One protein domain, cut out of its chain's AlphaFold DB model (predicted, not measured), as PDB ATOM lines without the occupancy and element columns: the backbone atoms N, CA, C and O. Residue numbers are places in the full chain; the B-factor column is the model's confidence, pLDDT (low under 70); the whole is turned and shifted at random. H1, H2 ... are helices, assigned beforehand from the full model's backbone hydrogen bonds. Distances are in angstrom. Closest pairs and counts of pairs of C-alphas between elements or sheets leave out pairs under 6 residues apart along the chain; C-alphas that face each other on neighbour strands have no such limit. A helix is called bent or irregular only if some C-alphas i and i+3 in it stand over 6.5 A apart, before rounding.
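What this domain is: This is residues 1 to 121 of the 213 residues of an uncharacterized protein of Acidobacteria bacterium (UniProt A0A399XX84). A long, slender rod of helices: the second arm of the bent helix H1, together with H2 and H4, makes a three-helix up-and-down bundle, the three centres forming a triangle. The first arm, H1a, carries the line of H1 onward at one end and touches no helix, while the four-residue H3 sits in the connection between H2 and H4. The printed part has 121 residues with four named helices, H1, H2, H3 and H4 in that order, and no named strand; the class is all helix. The whole is loose, with a radius of gyration of the C-alphas of 18.4 A, and spans 71 by 25 by 17 A.

How they stand to each other: The longest helix, H1, residues 4 to 43, was assigned as one helix by its hydrogen bonds but is bent: C-alphas 15 and 18 are 6.6 A apart. Its arms, H1a, residues 4 to 15, and H1b, residues 18 to 43, stand at a shallow tilt of 30 degrees. H1b touches H2, residues 51 to 75, at a shallow tilt of 13 degrees, opposite ways, and the two form a helical hairpin; their closest C-alphas are those of Ala 28 and Ile 64, 6.4 A apart. H1b also touches H4, residues 89 to 111, at a shallow tilt of 31 degrees, the same way, closest at the C-alphas of Gly 36 and Gln 110, 4.0 A apart. H2 and H4 touch, with the C-alphas of Ala 65 and Ala 99 closest at 4.4 A; they run opposite ways at a steep tilt of 36 degrees, only just past shallow. H3, residues 83 to 86, is close to H4 but not clearly touching it, with the C-alphas of Phe 86 and Leu 92 closest at 8.0 A. H3 is apart from H1a, H1b and H2. In H1a, H2 and H4 every O i to N i+4 pair is within hydrogen-bond range, in H1b 19 of 22; H3 is too short for such a pair.

Where its parts are: H1a begins at C-alpha 4, (135.125, 123.147, 197.958), and measures 16.6 A from first to last C-alpha. H1b measures 36.9 A and ends at C-alpha 43, (114.159, 169.538, 169.675). H2 measures 35.8 A, H3 5.3 A and H4 32.4 A, the last ending at C-alpha 111, (123.206, 159.136, 172.492).

The domain as a whole: The C-alphas farthest apart are those of Met 1 and Val 46, 70.9 A. The printed part has no cut and no long link; the link from H3 to H4 is tight. Mean pLDDT of the printed part is 73.2, and residues 1 to 18, 41 to 49 and 76 to 95 are under 70.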
ATOM      1  N   MET A   1     137.202 119.978 206.553       41.66
ATOM      2  CA  MET A   1     137.273 120.132 205.083       41.66
ATOM      3  C   MET A   1     136.123 121.021 204.572       41.66
ATOM      4  O   MET A   1     135.139 120.473 204.095       41.66
ATOM      5  N   PRO A   2     136.196 122.367 204.680       46.09
ATOM      6  CA  PRO A   2     135.085 123.259 204.325       46.09
ATOM      7  C   PRO A   2     135.394 124.272 203.193       46.09
ATOM      8  O   PRO A   2     134.963 125.415 203.278       46.09
ATOM      9  N   HIS A   3     136.128 123.903 202.130       49.97
ATOM     10  CA  HIS A   3     136.553 124.886 201.103       49.97
ATOM     11  C   HIS A   3     136.110 124.614 199.656       49.97
ATOM     12  O   HIS A   3     136.240 125.499 198.819       49.97
ATOM     13  N   LEU A   4     135.530 123.452 199.341       48.47
ATOM     14  CA  LEU A   4     135.125 123.147 197.958       48.47
ATOM     15  C   LEU A   4     133.712 123.650 197.611       48.47
ATOM     16  O   LEU A   4     133.485 124.104 196.495       48.47
ATOM     17  N   GLY A   5     132.777 123.654 198.568       45.03
ATOM     18  CA  GLY A   5     131.392 124.089 198.320       45.03
ATOM     19  C   GLY A   5     131.244 125.589 198.033       45.03
ATOM     20  O   GLY A   5     130.463 125.975 197.169       45.03
ATOM     21  N   GLY A   6     132.036 126.435 198.705       49.31
ATOM     22  CA  GLY A   6     132.034 127.885 198.473       49.31
ATOM     23  C   GLY A   6     132.622 128.276 197.114       49.31
ATOM     24  O   GLY A   6     132.095 129.163 196.452       49.31
ATOM     25  N   LEU A   7     133.658 127.563 196.660       49.38
ATOM     26  CA  LEU A   7     134.274 127.772 195.346       49.38
ATOM     27  C   LEU A   7     133.337 127.384 194.198       49.38
ATOM     28  O   LEU A   7     133.285 128.091 193.199       49.38
ATOM     29  N   VAL A   8     132.558 126.309 194.349       48.31
ATOM     30  CA  VAL A   8     131.580 125.888 193.333       48.31
ATOM     31  C   VAL A   8     130.404 126.865 193.255       48.31
ATOM     32  O   VAL A   8     129.993 127.219 192.157       48.31
ATOM     33  N   LEU A   9     129.896 127.371 194.383       48.81
ATOM     34  CA  LEU A   9     128.822 128.374 194.385       48.81
ATOM     35  C   LEU A   9     129.284 129.743 193.858       48.81
ATOM     36  O   LEU A   9     128.546 130.376 193.106       48.81
ATOM     37  N   ALA A  10     130.508 130.172 194.183       52.03
ATOM     38  CA  ALA A  10     131.105 131.387 193.625       52.03
ATOM     39  C   ALA A  10     131.386 131.253 192.116       52.03
ATOM     40  O   ALA A  10     131.105 132.174 191.352       52.03
ATOM     41  N   ALA A  11     131.872 130.087 191.673       49.62
ATOM     42  CA  ALA A  11     132.071 129.790 190.258       49.62
ATOM     43  C   ALA A  11     130.741 129.778 189.495       49.62
ATOM     44  O   ALA A  11     130.656 130.383 188.432       49.62
ATOM     45  N   LEU A  12     129.692 129.173 190.066       51.66
ATOM     46  CA  LEU A  12     128.351 129.178 189.484       51.66
ATOM     47  C   LEU A  12     127.806 130.609 189.381       51.66
ATOM     48  O   LEU A  12     127.406 131.009 188.289       51.66
ATOM     49  N   GLY A  13     127.876 131.407 190.453       55.16
ATOM     50  CA  GLY A  13     127.465 132.819 190.445       55.16
ATOM     51  C   GLY A  13     128.153 133.647 189.352       55.16
ATOM     52  O   GLY A  13     127.484 134.387 188.632       55.16
ATOM     53  N   ALA A  14     129.460 133.448 189.147       55.62
ATOM     54  CA  ALA A  14     130.219 134.115 188.089       55.62
ATOM     55  C   ALA A  14     129.856 133.632 186.669       55.62
ATOM     56  O   ALA A  14     129.846 134.439 185.743       55.62
ATOM     57  N   THR A  15     129.521 132.350 186.468       63.22
ATOM     58  CA  THR A  15     129.072 131.837 185.152       63.22
ATOM     59  C   THR A  15     127.662 132.267 184.761       63.22
ATOM     60  O   THR A  15     127.387 132.408 183.572       63.22
ATOM     61  N   TRP A  16     126.761 132.477 185.724       64.69
ATOM     62  CA  TRP A  16     125.389 132.910 185.435       64.69
ATOM     63  C   TRP A  16     125.285 134.419 185.215       64.69
ATOM     64  O   TRP A  16     124.408 134.868 184.478       64.69
ATOM     65  N   LEU A  17     126.202 135.205 185.787       66.44
ATOM     66  CA  LEU A  17     126.179 136.662 185.689       66.44
ATOM     67  C   LEU A  17     126.130 137.169 184.228       66.44
ATOM     68  O   LEU A  17     125.232 137.953 183.929       66.44
ATOM     69  N   PRO A  18     126.957 136.697 183.272       67.75
ATOM     70  CA  PRO A  18     126.872 137.139 181.876       67.75
ATOM     71  C   PRO A  18     125.534 136.819 181.196       67.75
ATOM     72  O   PRO A  18     125.079 137.593 180.353       67.75
ATOM     73  N   VAL A  19     124.892 135.704 181.573       76.50
ATOM     74  CA  VAL A  19     123.597 135.271 181.015       76.50
ATOM     75  C   VAL A  19     122.489 136.261 181.373       76.50
ATOM     76  O   VAL A  19     121.599 136.489 180.559       76.50
ATOM     77  N   PHE A  20     122.563 136.888 182.548       75.62
ATOM     78  CA  PHE A  20     121.601 137.903 182.981       75.62
ATOM     79  C   PHE A  20     122.031 139.322 182.603       75.62
ATOM     80  O   PHE A  20     121.209 140.114 182.144       75.62
ATOM     81  N   VAL A  21     123.321 139.642 182.732       80.38
ATOM     82  CA  VAL A  21     123.855 140.978 182.436       80.38
ATOM     83  C   VAL A  21     123.713 141.306 180.953       80.38
ATOM     84  O   VAL A  21     123.269 142.401 180.635       80.38
ATOM     85  N   GLY A  22     123.992 140.376 180.034       84.88
ATOM     86  CA  GLY A  22     123.863 140.627 178.592       84.88
ATOM     87  C   GLY A  22     122.471 141.144 178.184       84.88
ATOM     88  O   GLY A  22     122.369 142.253 177.652       84.88
ATOM     89  N   PRO A  23     121.386 140.403 178.470       89.44
ATOM     90  CA  PRO A  23     120.019 140.868 178.249       89.44
ATOM     91  C   PRO A  23     119.693 142.180 178.969       89.44
ATOM     92  O   PRO A  23     119.012 143.028 178.392       89.44
ATOM     93  N   LEU A  24     120.203 142.391 180.188       88.31
ATOM     94  CA  LEU A  24     119.986 143.640 180.924       88.31
ATOM     95  C   LEU A  24     120.623 144.842 180.238       88.31
ATOM     96  O   LEU A  24     119.972 145.877 180.112       88.31
ATOM     97  N   LEU A  25     121.849 144.703 179.735       91.19
ATOM     98  CA  LEU A  25     122.513 145.748 178.957       91.19
ATOM     99  C   LEU A  25     121.731 146.065 177.676       91.19
ATOM    100  O   LEU A  25     121.590 147.234 177.322       91.19
ATOM    101  N   ILE A  26     121.174 145.046 177.009       93.00
ATOM    102  CA  ILE A  26     120.323 145.236 175.824       93.00
ATOM    103  C   ILE A  26     119.059 146.014 176.195       93.00
ATOM    104  O   ILE A  26     118.752 147.012 175.545       93.00
ATOM    105  N   VAL A  27     118.340 145.605 177.243       93.38
ATOM    106  CA  VAL A  27     117.129 146.305 177.703       93.38
ATOM    107  C   VAL A  27     117.460 147.744 178.090       93.38
ATOM    108  O   VAL A  27     116.795 148.659 177.615       93.38
ATOM    109  N   ALA A  28     118.525 147.960 178.862       92.94
ATOM    110  CA  ALA A  28     118.990 149.284 179.258       92.94
ATOM    111  C   ALA A  28     119.273 150.184 178.047       92.94
ATOM    112  O   ALA A  28     118.793 151.321 177.977       92.94
ATOM    113  N   TYR A  29     119.995 149.656 177.057       95.44
ATOM    114  CA  TYR A  29     120.273 150.342 175.804       95.44
ATOM    115  C   TYR A  29     118.996 150.654 175.009       95.44
ATOM    116  O   TYR A  29     118.847 151.762 174.487       95.44
ATOM    117  N   LEU A  30     118.044 149.721 174.931       94.81
ATOM    118  CA  LEU A  30     116.768 149.929 174.242       94.81
ATOM    119  C   LEU A  30     115.914 150.991 174.940       94.81
ATOM    120  O   LEU A  30     115.377 151.872 174.270       94.81
ATOM    121  N   THR A  31     115.830 150.971 176.270       92.75
ATOM    122  CA  THR A  31     115.124 152.010 177.029       92.75
ATOM    123  C   THR A  31     115.785 153.373 176.817       92.75
ATOM    124  O   THR A  31     115.089 154.350 176.548       92.75
ATOM    125  N   GLY A  32     117.123 153.441 176.848       90.62
ATOM    126  CA  GLY A  32     117.863 154.660 176.503       90.62
ATOM    127  C   GLY A  32     117.559 155.132 175.082       90.62
ATOM    128  O   GLY A  32     117.320 156.316 174.861       90.62
ATOM    129  N   SER A  33     117.477 154.197 174.132       91.81
ATOM    130  CA  SER A  33     117.160 154.479 172.729       91.81
ATOM    131  C   SER A  33     115.771 155.085 172.538       91.81
ATOM    132  O   SER A  33     115.599 155.971 171.703       91.81
ATOM    133  N   VAL A  34     114.776 154.639 173.308       90.50
ATOM    134  CA  VAL A  34     113.431 155.232 173.286       90.50
ATOM    135  C   VAL A  34     113.480 156.682 173.765       90.50
ATOM    136  O   VAL A  34     112.911 157.555 173.115       90.50
ATOM    137  N   ILE A  35     114.212 156.971 174.844       87.44
ATOM    138  CA  ILE A  35     114.312 158.336 175.385       87.44
ATOM    139  C   ILE A  35     115.088 159.259 174.452       87.44
ATOM    140  O   ILE A  35     114.627 160.365 174.181       87.44
ATOM    141  N   GLY A  36     116.208 158.796 173.894       84.81
ATOM    142  CA  GLY A  36     116.956 159.555 172.890       84.81
ATOM    143  C   GLY A  36     116.134 159.840 171.629       84.81
ATOM    144  O   GLY A  36     116.311 160.875 170.994       84.81
ATOM    145  N   TRP A  37     115.206 158.949 171.265       85.94
ATOM    146  CA  TRP A  37     114.270 159.182 170.165       85.94
ATOM    147  C   TRP A  37     113.177 160.205 170.521       85.94
ATOM    148  O   TRP A  37     112.908 161.093 169.714       85.94
ATOM    149  N   ILE A  38     112.593 160.123 171.723       83.06
ATOM    150  CA  ILE A  38     111.579 161.078 172.205       83.06
ATOM    151  C   ILE A  38     112.173 162.483 172.340       83.06
ATOM    152  O   ILE A  38     111.568 163.447 171.876       83.06
ATOM    153  N   GLY A  39     113.362 162.608 172.936       74.88
ATOM    154  CA  GLY A  39     114.006 163.902 173.170       74.88
ATOM    155  C   GLY A  39     114.299 164.673 171.882       74.88
ATOM    156  O   GLY A  39     114.109 165.884 171.832       74.88
ATOM    157  N   ARG A  40     114.630 163.967 170.797       72.25
ATOM    158  CA  ARG A  40     114.733 164.574 169.466       72.25
ATOM    159  C   ARG A  40     113.417 165.185 168.980       72.25
ATOM    160  O   ARG A  40     113.442 166.234 168.343       72.25
ATOM    161  N   ALA A  41     112.296 164.490 169.170       61.16
ATOM    162  CA  ALA A  41     111.011 164.953 168.645       61.16
ATOM    163  C   ALA A  41     110.618 166.317 169.247       61.16
ATOM    164  O   ALA A  41     109.921 167.092 168.598       61.16
ATOM    165  N   ASP A  42     111.115 166.614 170.452       57.28
ATOM    166  CA  ASP A  42     110.950 167.902 171.130       57.28
ATOM    167  C   ASP A  42     111.930 168.974 170.599       57.28
ATOM    168  O   ASP A  42     111.543 170.126 170.403       57.28
ATOM    169  N   GLU A  43     113.176 168.605 170.257       56.88
ATOM    170  CA  GLU A  43     114.159 169.538 169.675       56.88
ATOM    171  C   GLU A  43     113.711 170.108 168.320       56.88
ATOM    172  O   GLU A  43     113.909 171.296 168.051       56.88
ATOM    173  N   ASP A  44     113.096 169.293 167.457       56.16
ATOM    174  CA  ASP A  44     112.579 169.725 166.148       56.16
ATOM    175  C   ASP A  44     111.364 170.675 166.260       56.16
ATOM    176  O   ASP A  44     111.012 171.352 165.292       56.16
ATOM    177  N   GLY A  45     110.792 170.821 167.461       47.94
ATOM    178  CA  GLY A  45     109.664 171.692 167.785       47.94
ATOM    179  C   GLY A  45     110.019 172.946 168.595       47.94
ATOM    180  O   GLY A  45     109.374 173.204 169.598       47.94
ATOM    181  N   VAL A  46     111.007 173.758 168.192       48.28
ATOM    182  CA  VAL A  46     111.238 175.158 168.672       48.28
ATOM    183  C   VAL A  46     111.366 175.346 170.208       48.28
ATOM    184  O   VAL A  46     111.433 176.475 170.694       48.28
ATOM    185  N   ARG A  47     111.465 174.287 171.018       49.53
ATOM    186  CA  ARG A  47     111.655 174.402 172.469       49.53
ATOM    187  C   ARG A  47     113.116 174.206 172.831       49.53
ATOM    188  O   ARG A  47     113.737 173.203 172.502       49.53
ATOM    189  N   SER A  48     113.649 175.213 173.524       55.28
ATOM    190  CA  SER A  48     114.901 175.124 174.273       55.28
ATOM    191  C   SER A  48     114.936 173.808 175.050       55.28
ATOM    192  O   SER A  48     113.926 173.458 175.661       55.28
ATOM    193  N   TYR A  49     116.074 173.111 175.018       65.06
ATOM    194  CA  TYR A  49     116.326 171.857 175.734       65.06
ATOM    195  C   TYR A  49     115.795 171.975 177.174       65.06
ATOM    196  O   TYR A  49     116.373 172.674 178.009       65.06
ATOM    197  N   SER A  50     114.615 171.403 177.435       76.81
ATOM    198  CA  SER A  50     113.863 171.701 178.655       76.81
ATOM    199  C   SER A  50     114.544 171.062 179.860       76.81
ATOM    200  O   SER A  50     114.964 169.906 179.796       76.81
ATOM    201  N   ASN A  51     114.587 171.765 180.996       80.56
ATOM    202  CA  ASN A  51     115.071 171.206 182.267       80.56
ATOM    203  C   ASN A  51     114.373 169.878 182.618       80.56
ATOM    204  O   ASN A  51     114.972 169.014 183.252       80.56
ATOM    205  N   ALA A  52     113.124 169.699 182.168       82.38
ATOM    206  CA  ALA A  52     112.382 168.455 182.329       82.38
ATOM    207  C   ALA A  52     113.012 167.283 181.557       82.38
ATOM    208  O   ALA A  52     113.097 166.184 182.099       82.38
ATOM    209  N   LEU A  53     113.496 167.507 180.330       83.12
ATOM    210  CA  LEU A  53     114.153 166.474 179.524       83.12
ATOM    211  C   LEU A  53     115.511 166.089 180.128       83.12
ATOM    212  O   LEU A  53     115.804 164.906 180.260       83.12
ATOM    213  N   ILE A  54     116.290 167.080 180.581       85.31
ATOM    214  CA  ILE A  54     117.559 166.865 181.304       85.31
ATOM    215  C   ILE A  54     117.325 166.000 182.548       85.31
ATOM    216  O   ILE A  54     118.018 165.003 182.758       85.31
ATOM    217  N   ALA A  55     116.335 166.366 183.368       87.44
ATOM    218  CA  ALA A  55     115.990 165.622 184.573       87.44
ATOM    219  C   ALA A  55     115.511 164.201 184.247       87.44
ATOM    220  O   ALA A  55     115.859 163.262 184.956       87.44
ATOM    221  N   PHE A  56     114.755 164.030 183.162       88.56
ATOM    222  CA  PHE A  56     114.257 162.729 182.729       88.56
ATOM    223  C   PHE A  56     115.373 161.805 182.218       88.56
ATOM    224  O   PHE A  56     115.414 160.637 182.600       88.56
ATOM    225  N   GLU A  57     116.320 162.323 181.428       88.62
ATOM    226  CA  GLU A  57     117.515 161.583 180.991       88.62
ATOM    227  C   GLU A  57     118.351 161.098 182.180       88.62
ATOM    228  O   GLU A  57     118.753 159.932 182.226       88.62
ATOM    229  N   ALA A  58     118.586 161.987 183.150       90.38
ATOM    230  CA  ALA A  58     119.304 161.684 184.383       90.38
ATOM    231  C   ALA A  58     118.569 160.637 185.229       90.38
ATOM    232  O   ALA A  58     119.161 159.636 185.641       90.38
ATOM    233  N   ALA A  59     117.267 160.838 185.453       90.06
ATOM    234  CA  ALA A  59     116.439 159.945 186.250       90.06
ATOM    235  C   ALA A  59     116.362 158.546 185.638       90.06
ATOM    236  O   ALA A  59     116.477 157.567 186.367       90.06
ATOM    237  N   GLN A  60     116.223 158.425 184.315       92.62
ATOM    238  CA  GLN A  60     116.178 157.117 183.666       92.62
ATOM    239  C   GLN A  60     117.503 156.363 183.797       92.62
ATOM    240  O   GLN A  60     117.484 155.177 184.125       92.62
ATOM    241  N   ALA A  61     118.644 157.012 183.563       89.62
ATOM    242  CA  ALA A  61     119.936 156.341 183.684       89.62
ATOM    243  C   ALA A  61     120.179 155.836 185.117       89.62
ATOM    244  O   ALA A  61     120.584 154.688 185.308       89.62
ATOM    245  N   LEU A  62     119.841 156.653 186.123       89.94
ATOM    246  CA  LEU A  62     119.893 156.256 187.530       89.94
ATOM    247  C   LEU A  62     118.900 155.138 187.856       89.94
ATOM    248  O   LEU A  62     119.264 154.183 188.541       89.94
ATOM    249  N   LEU A  63     117.668 155.222 187.353       89.62
ATOM    250  CA  LEU A  63     116.638 154.210 187.565       89.62
ATOM    251  C   LEU A  63     117.044 152.869 186.951       89.62
ATOM    252  O   LEU A  63     116.851 151.846 187.589       89.62
ATOM    253  N   ILE A  64     117.664 152.851 185.772       89.44
ATOM    254  CA  ILE A  64     118.164 151.615 185.153       89.44
ATOM    255  C   ILE A  64     119.316 151.018 185.948       89.44
ATOM    256  O   ILE A  64     119.300 149.816 186.208       89.44
ATOM    257  N   ALA A  65     120.293 151.833 186.351       85.88
ATOM    258  CA  ALA A  65     121.384 151.363 187.200       85.88
ATOM    259  C   ALA A  65     120.835 150.780 188.516       85.88
ATOM    260  O   ALA A  65     121.224 149.689 188.927       85.88
ATOM    261  N   THR A  66     119.846 151.452 189.110       85.00
ATOM    262  CA  THR A  66     119.184 151.012 190.345       85.00
ATOM    263  C   THR A  66     118.387 149.726 190.124       85.00
ATOM    264  O   THR A  66     118.584 148.756 190.837       85.00
ATOM    265  N   LEU A  67     117.523 149.639 189.114       85.88
ATOM    266  CA  LEU A  67     116.760 148.416 188.839       85.88
ATOM    267  C   LEU A  67     117.669 147.231 188.502       85.88
ATOM    268  O   LEU A  67     117.367 146.108 188.889       85.88
ATOM    269  N   THR A  68     118.790 147.481 187.823       83.75
ATOM    270  CA  THR A  68     119.802 146.455 187.550       83.75
ATOM    271  C   THR A  68     120.398 145.935 188.852       83.75
ATOM    272  O   THR A  68     120.477 144.724 189.031       83.75
ATOM    273  N   TRP A  69     120.739 146.830 189.783       80.81
ATOM    274  CA  TRP A  69     121.174 146.451 191.126       80.81
ATOM    275  C   TRP A  69     120.147 145.552 191.828       80.81
ATOM    276  O   TRP A  69     120.475 144.438 192.230       80.81
ATOM    277  N   TRP A  70     118.889 145.996 191.904       81.50
ATOM    278  CA  TRP A  70     117.813 145.263 192.581       81.50
ATOM    279  C   TRP A  70     117.523 143.904 191.941       81.50
ATOM    280  O   TRP A  70     117.259 142.925 192.635       81.50
ATOM    281  N   LEU A  71     117.567 143.820 190.612       80.12
ATOM    282  CA  LEU A  71     117.334 142.568 189.907       80.12
ATOM    283  C   LEU A  71     118.476 141.574 190.132       80.12
ATOM    284  O   LEU A  71     118.218 140.386 190.307       80.12
ATOM    285  N   ILE A  72     119.724 142.045 190.139       72.69
ATOM    286  CA  ILE A  72     120.871 141.193 190.461       72.69
ATOM    287  C   ILE A  72     120.745 140.700 191.898       72.69
ATOM    288  O   ILE A  72     120.874 139.500 192.122       72.69
ATOM    289  N   GLU A  73     120.401 141.571 192.846       73.25
ATOM    290  CA  GLU A  73     120.144 141.186 194.236       73.25
ATOM    291  C   GLU A  73     119.042 140.118 194.346       73.25
ATOM    292  O   GLU A  73     119.207 139.141 195.071       73.25
ATOM    293  N   PHE A  74     117.967 140.244 193.562       73.25
ATOM    294  CA  PHE A  74     116.857 139.288 193.535       73.25
ATOM    295  C   PHE A  74     117.214 137.922 192.924       73.25
ATOM    296  O   PHE A  74     116.778 136.889 193.427       73.25
ATOM    297  N   ILE A  75     117.963 137.901 191.817       70.50
ATOM    298  CA  ILE A  75     118.325 136.664 191.094       70.50
ATOM    299  C   ILE A  75     119.477 135.932 191.786       70.50
ATOM    300  O   ILE A  75     119.684 134.732 191.581       70.50
ATOM    301  N   SER A  76     120.240 136.647 192.606       62.31
ATOM    302  CA  SER A  76     121.370 136.072 193.308       62.31
ATOM    303  C   SER A  76     120.916 134.931 194.214       62.31
ATOM    304  O   SER A  76     119.930 135.081 194.938       62.31
ATOM    305  N   PRO A  77     121.595 133.767 194.170       55.56
ATOM    306  CA  PRO A  77     121.157 132.599 194.916       55.56
ATOM    307  C   PRO A  77     120.961 132.951 196.397       55.56
ATOM    308  O   PRO A  77     121.848 133.594 196.968       55.56
ATOM    309  N   PRO A  78     119.869 132.509 197.052       49.78
ATOM    310  CA  PRO A  78     119.735 132.629 198.495       49.78
ATOM    311  C   PRO A  78     120.805 131.735 199.111       49.78
ATOM    312  O   PRO A  78     120.656 130.514 199.196       49.78
ATOM    313  N   THR A  79     121.956 132.305 199.451       46.06
ATOM    314  CA  THR A  79     123.054 131.482 199.919       46.06
ATOM    315  C   THR A  79     122.743 131.018 201.331       46.06
ATOM    316  O   THR A  79     122.618 131.814 202.252       46.06
ATOM    317  N   SER A  80     122.768 129.706 201.533       42.75
ATOM    318  CA  SER A  80     123.010 129.081 202.838       42.75
ATOM    319  C   SER A  80     124.414 129.416 203.396       42.75
ATOM    320  O   SER A  80     124.822 128.878 204.421       42.75
ATOM    321  N   ALA A  81     125.177 130.274 202.704       44.22
ATOM    322  CA  ALA A  81     126.411 130.897 203.159       44.22
ATOM    323  C   ALA A  81     126.077 132.125 204.017       44.22
ATOM    324  O   ALA A  81     125.130 132.854 203.728       44.22
ATOM    325  N   SER A  82     126.848 132.344 205.083       41.78
ATOM    326  CA  SER A  82     126.637 133.456 206.010       41.78
ATOM    327  C   SER A  82     126.519 134.795 205.269       41.78
ATOM    328  O   SER A  82     127.224 135.029 204.287       41.78
ATOM    329  N   ALA A  83     125.678 135.701 205.777       45.09
ATOM    330  CA  ALA A  83     125.508 137.062 205.248       45.09
ATOM    331  C   ALA A  83     126.848 137.811 205.035       45.09
ATOM    332  O   ALA A  83     126.945 138.694 204.192       45.09
ATOM    333  N   ILE A  84     127.901 137.404 205.751       41.53
ATOM    334  CA  ILE A  84     129.270 137.925 205.650       41.53
ATOM    335  C   ILE A  84     129.947 137.543 204.318       41.53
ATOM    336  O   ILE A  84     130.681 138.350 203.759       41.53
ATOM    337  N   GLY A  85     129.706 136.342 203.779       42.00
ATOM    338  CA  GLY A  85     130.274 135.912 202.492       42.00
ATOM    339  C   GLY A  85     129.595 136.561 201.280       42.00
ATOM    340  O   GLY A  85     130.252 136.856 200.283       42.00
ATOM    341  N   PHE A  86     128.295 136.836 201.395       43.59
ATOM    342  CA  PHE A  86     127.507 137.554 200.388       43.59
ATOM    343  C   PHE A  86     127.889 139.040 200.306       43.59
ATOM    344  O   PHE A  86     127.943 139.610 199.223       43.59
ATOM    345  N   LEU A  87     128.262 139.636 201.442       47.28
ATOM    346  CA  LEU A  87     128.840 140.979 201.538       47.28
ATOM    347  C   LEU A  87     130.353 141.013 201.269       47.28
ATOM    348  O   LEU A  87     131.010 142.009 201.575       47.28
ATOM    349  N   SER A  88     130.939 139.942 200.719       51.16
ATOM    350  CA  SER A  88     132.343 139.993 200.317       51.16
ATOM    351  C   SER A  88     132.535 141.070 199.246       51.16
ATOM    352  O   SER A  88     131.724 141.222 198.328       51.16
ATOM    353  N   SER A  89     133.629 141.824 199.365       55.34
ATOM    354  CA  SER A  89     133.936 142.949 198.478       55.34
ATOM    355  C   SER A  89     133.912 142.553 197.000       55.34
ATOM    356  O   SER A  89     133.456 143.337 196.181       55.34
ATOM    357  N   GLN A  90     134.305 141.318 196.667       55.19
ATOM    358  CA  GLN A  90     134.316 140.802 195.296       55.19
ATOM    359  C   GLN A  90     132.919 140.690 194.670       55.19
ATOM    360  O   GLN A  90     132.726 141.121 193.532       55.19
ATOM    361  N   VAL A  91     131.934 140.154 195.395       57.03
ATOM    362  CA  VAL A  91     130.560 140.003 194.882       57.03
ATOM    363  C   VAL A  91     129.913 141.378 194.718       57.03
ATOM    364  O   VAL A  91     129.393 141.690 193.651       57.03
ATOM    365  N   LEU A  92     130.057 142.252 195.717       60.56
ATOM    366  CA  LEU A  92     129.554 143.625 195.648       60.56
ATOM    367  C   LEU A  92     130.181 144.413 194.488       60.56
ATOM    368  O   LEU A  92     129.458 145.091 193.760       60.56
ATOM    369  N   THR A  93     131.490 144.276 194.246       65.81
ATOM    370  CA  THR A  93     132.145 144.940 193.105       65.81
ATOM    371  C   THR A  93     131.612 144.459 191.757       65.81
ATOM    372  O   THR A  93     131.364 145.281 190.882       65.81
ATOM    373  N   GLN A  94     131.331 143.161 191.595       67.62
ATOM    374  CA  GLN A  94     130.744 142.621 190.358       67.62
ATOM    375  C   GLN A  94     129.313 143.120 190.105       67.62
ATOM    376  O   GLN A  94     128.844 143.143 188.967       67.62
ATOM    377  N   TRP A  95     128.592 143.508 191.150       68.44
ATOM    378  CA  TRP A  95     127.206 143.955 191.027       68.44
ATOM    379  C   TRP A  95     127.126 145.454 190.780       68.44
ATOM    380  O   TRP A  95     126.351 145.905 189.936       68.44
ATOM    381  N   GLN A  96     127.993 146.216 191.452       71.31
ATOM    382  CA  GLN A  96     128.205 147.634 191.166       71.31
ATOM    383  C   GLN A  96     128.668 147.817 189.720       71.31
ATOM    384  O   GLN A  96     128.155 148.688 189.019       71.31
ATOM    385  N   SER A  97     129.553 146.930 189.256       79.19
ATOM    386  CA  SER A  97     129.962 146.801 187.860       79.19
ATOM    387  C   SER A  97     128.763 146.718 186.918       79.19
ATOM    388  O   SER A  97     128.559 147.585 186.069       79.19
ATOM    389  N   ALA A  98     127.913 145.704 187.087       82.19
ATOM    390  CA  ALA A  98     126.786 145.482 186.192       82.19
ATOM    391  C   ALA A  98     125.791 146.657 186.185       82.19
ATOM    392  O   ALA A  98     125.318 147.047 185.116       82.19
ATOM    393  N   ALA A  99     125.518 147.264 187.345       83.62
ATOM    394  CA  ALA A  99     124.684 148.462 187.449       83.62
ATOM    395  C   ALA A  99     125.287 149.661 186.693       83.62
ATOM    396  O   ALA A  99     124.584 150.338 185.937       83.62
ATOM    397  N   LEU A 100     126.596 149.891 186.835       85.56
ATOM    398  CA  LEU A 100     127.332 150.928 186.109       85.56
ATOM    399  C   LEU A 100     127.299 150.692 184.598       85.56
ATOM    400  O   LEU A 100     127.002 151.615 183.834       85.56
ATOM    401  N   TRP A 101     127.561 149.465 184.148       91.19
ATOM    402  CA  TRP A 101     127.529 149.111 182.730       91.19
ATOM    403  C   TRP A 101     126.120 149.209 182.137       91.19
ATOM    404  O   TRP A 101     125.981 149.676 181.006       91.19
ATOM    405  N   ALA A 102     125.069 148.878 182.891       91.12
ATOM    406  CA  ALA A 102     123.687 149.102 182.463       91.12
ATOM    407  C   ALA A 102     123.364 150.597 182.338       91.12
ATOM    408  O   ALA A 102     122.769 151.022 181.346       91.12
ATOM    409  N   GLY A 103     123.832 151.420 183.278       88.94
ATOM    410  CA  GLY A 103     123.773 152.877 183.159       88.94
ATOM    411  C   GLY A 103     124.489 153.390 181.901       88.94
ATOM    412  O   GLY A 103     123.915 154.168 181.140       88.94
ATOM    413  N   ALA A 104     125.704 152.908 181.618       91.38
ATOM    414  CA  ALA A 104     126.444 153.264 180.403       91.38
ATOM    415  C   ALA A 104     125.733 152.807 179.120       91.38
ATOM    416  O   ALA A 104     125.711 153.544 178.131       91.38
ATOM    417  N   ALA A 105     125.108 151.628 179.128       94.06
ATOM    418  CA  ALA A 105     124.292 151.148 178.019       94.06
ATOM    419  C   ALA A 105     123.090 152.076 177.775       94.06
ATOM    420  O   ALA A 105     122.834 152.448 176.630       94.06
ATOM    421  N   ALA A 106     122.416 152.536 178.834       92.94
ATOM    422  CA  ALA A 106     121.337 153.516 178.731       92.94
ATOM    423  C   ALA A 106     121.819 154.861 178.160       92.94
ATOM    424  O   ALA A 106     121.213 155.363 177.214       92.94
ATOM    425  N   VAL A 107     122.944 155.403 178.649       94.19
ATOM    426  CA  VAL A 107     123.584 156.621 178.100       94.19
ATOM    427  C   VAL A 107     123.912 156.450 176.614       94.19
ATOM    428  O   VAL A 107     123.674 157.345 175.799       94.19
ATOM    429  N   THR A 108     124.431 155.280 176.242       94.56
ATOM    430  CA  THR A 108     124.765 154.955 174.852       94.56
ATOM    431  C   THR A 108     123.507 154.894 173.992       94.56
ATOM    432  O   THR A 108     123.493 155.465 172.906       94.56
ATOM    433  N   GLY A 109     122.431 154.283 174.490       92.56
ATOM    434  CA  GLY A 109     121.128 154.255 173.826       92.56
ATOM    435  C   GLY A 109     120.549 155.651 173.625       92.56
ATOM    436  O   GLY A 109     120.103 155.975 172.530       92.56
ATOM    437  N   GLN A 110     120.623 156.512 174.642       91.12
ATOM    438  CA  GLN A 110     120.181 157.904 174.530       91.12
ATOM    439  C   GLN A 110     120.985 158.679 173.481       91.12
ATOM    440  O   GLN A 110     120.415 159.456 172.720       91.12
ATOM    441  N   SER A 111     122.300 158.457 173.427       90.06
ATOM    442  CA  SER A 111     123.206 159.136 172.492       90.06
ATOM    443  C   SER A 111     123.030 158.629 171.055       90.06
ATOM    444  O   SER A 111     123.039 159.405 170.095       90.06
ATOM    445  N   TYR A 112     122.824 157.320 170.914       91.69
ATOM    446  CA  TYR A 112     122.776 156.580 169.656       91.69
ATOM    447  C   TYR A 112     121.537 155.672 169.588       91.69
ATOM    448  O   TYR A 112     121.673 154.448 169.578       91.69
ATOM    449  N   PRO A 113     120.321 156.242 169.511       91.56
ATOM    450  CA  PRO A 113     119.079 155.488 169.553       91.56
ATOM    451  C   PRO A 113     118.835 154.739 168.242       91.56
ATOM    452  O   PRO A 113     118.835 155.348 167.165       91.56
ATOM    453  N   LEU A 114     118.520 153.443 168.327       90.69
ATOM    454  CA  LEU A 114     118.151 152.629 167.156       90.69
ATOM    455  C   LEU A 114     116.954 153.213 166.399       90.69
ATOM    456  O   LEU A 114     117.001 153.409 165.185       90.69
ATOM    457  N   LEU A 115     115.899 153.560 167.140       83.69
ATOM    458  CA  LEU A 115     114.647 154.092 166.592       83.69
ATOM    459  C   LEU A 115     114.830 155.478 165.952       83.69
ATOM    460  O   LEU A 115     114.093 155.860 165.047       83.69
ATOM    461  N   GLY A 116     115.860 156.216 166.372       80.31
ATOM    462  CA  GLY A 116     116.220 157.527 165.844       80.31
ATOM    463  C   GLY A 116     117.261 157.497 164.726       80.31
ATOM    464  O   GLY A 116     117.894 158.525 164.484       80.31
ATOM    465  N   ARG A 117     117.506 156.365 164.052       85.81
ATOM    466  CA  ARG A 117     118.582 156.244 163.043       85.81
ATOM    467  C   ARG A 117     119.938 156.723 163.592       85.81
ATOM    468  O   ARG A 117     120.643 157.474 162.918       85.81
ATOM    469  N   TRP A 118     120.262 156.337 164.830       86.56
ATOM    470  CA  TRP A 118     121.529 156.645 165.513       86.56
ATOM    471  C   TRP A 118     121.768 158.123 165.828       86.56
ATOM    472  O   TRP A 118     122.895 158.552 166.062       86.56
ATOM    473  N   ARG A 119     120.705 158.922 165.827       83.94
ATOM    474  CA  ARG A 119     120.760 160.354 166.104       83.94
ATOM    475  C   ARG A 119     119.883 160.641 167.327       83.94
ATOM    476  O   ARG A 119     118.668 160.744 167.188       83.94
ATOM    477  N   GLY A 120     120.495 160.707 168.504       83.19
ATOM    478  CA  GLY A 120     119.790 160.933 169.769       83.19
ATOM    479  C   GLY A 120     120.243 162.191 170.480       83.19
ATOM    480  O   GLY A 120     120.640 163.161 169.843       83.19
ATOM    481  N   ASN A 121     120.237 162.163 171.799       84.94
ATOM    482  CA  ASN A 121     120.592 163.314 172.616       84.94
ATOM    483  C   ASN A 121     122.107 163.368 172.858       84.94
ATOM    484  O   ASN A 121     122.879 162.611 172.259       84.94
TER     485      ASN A 121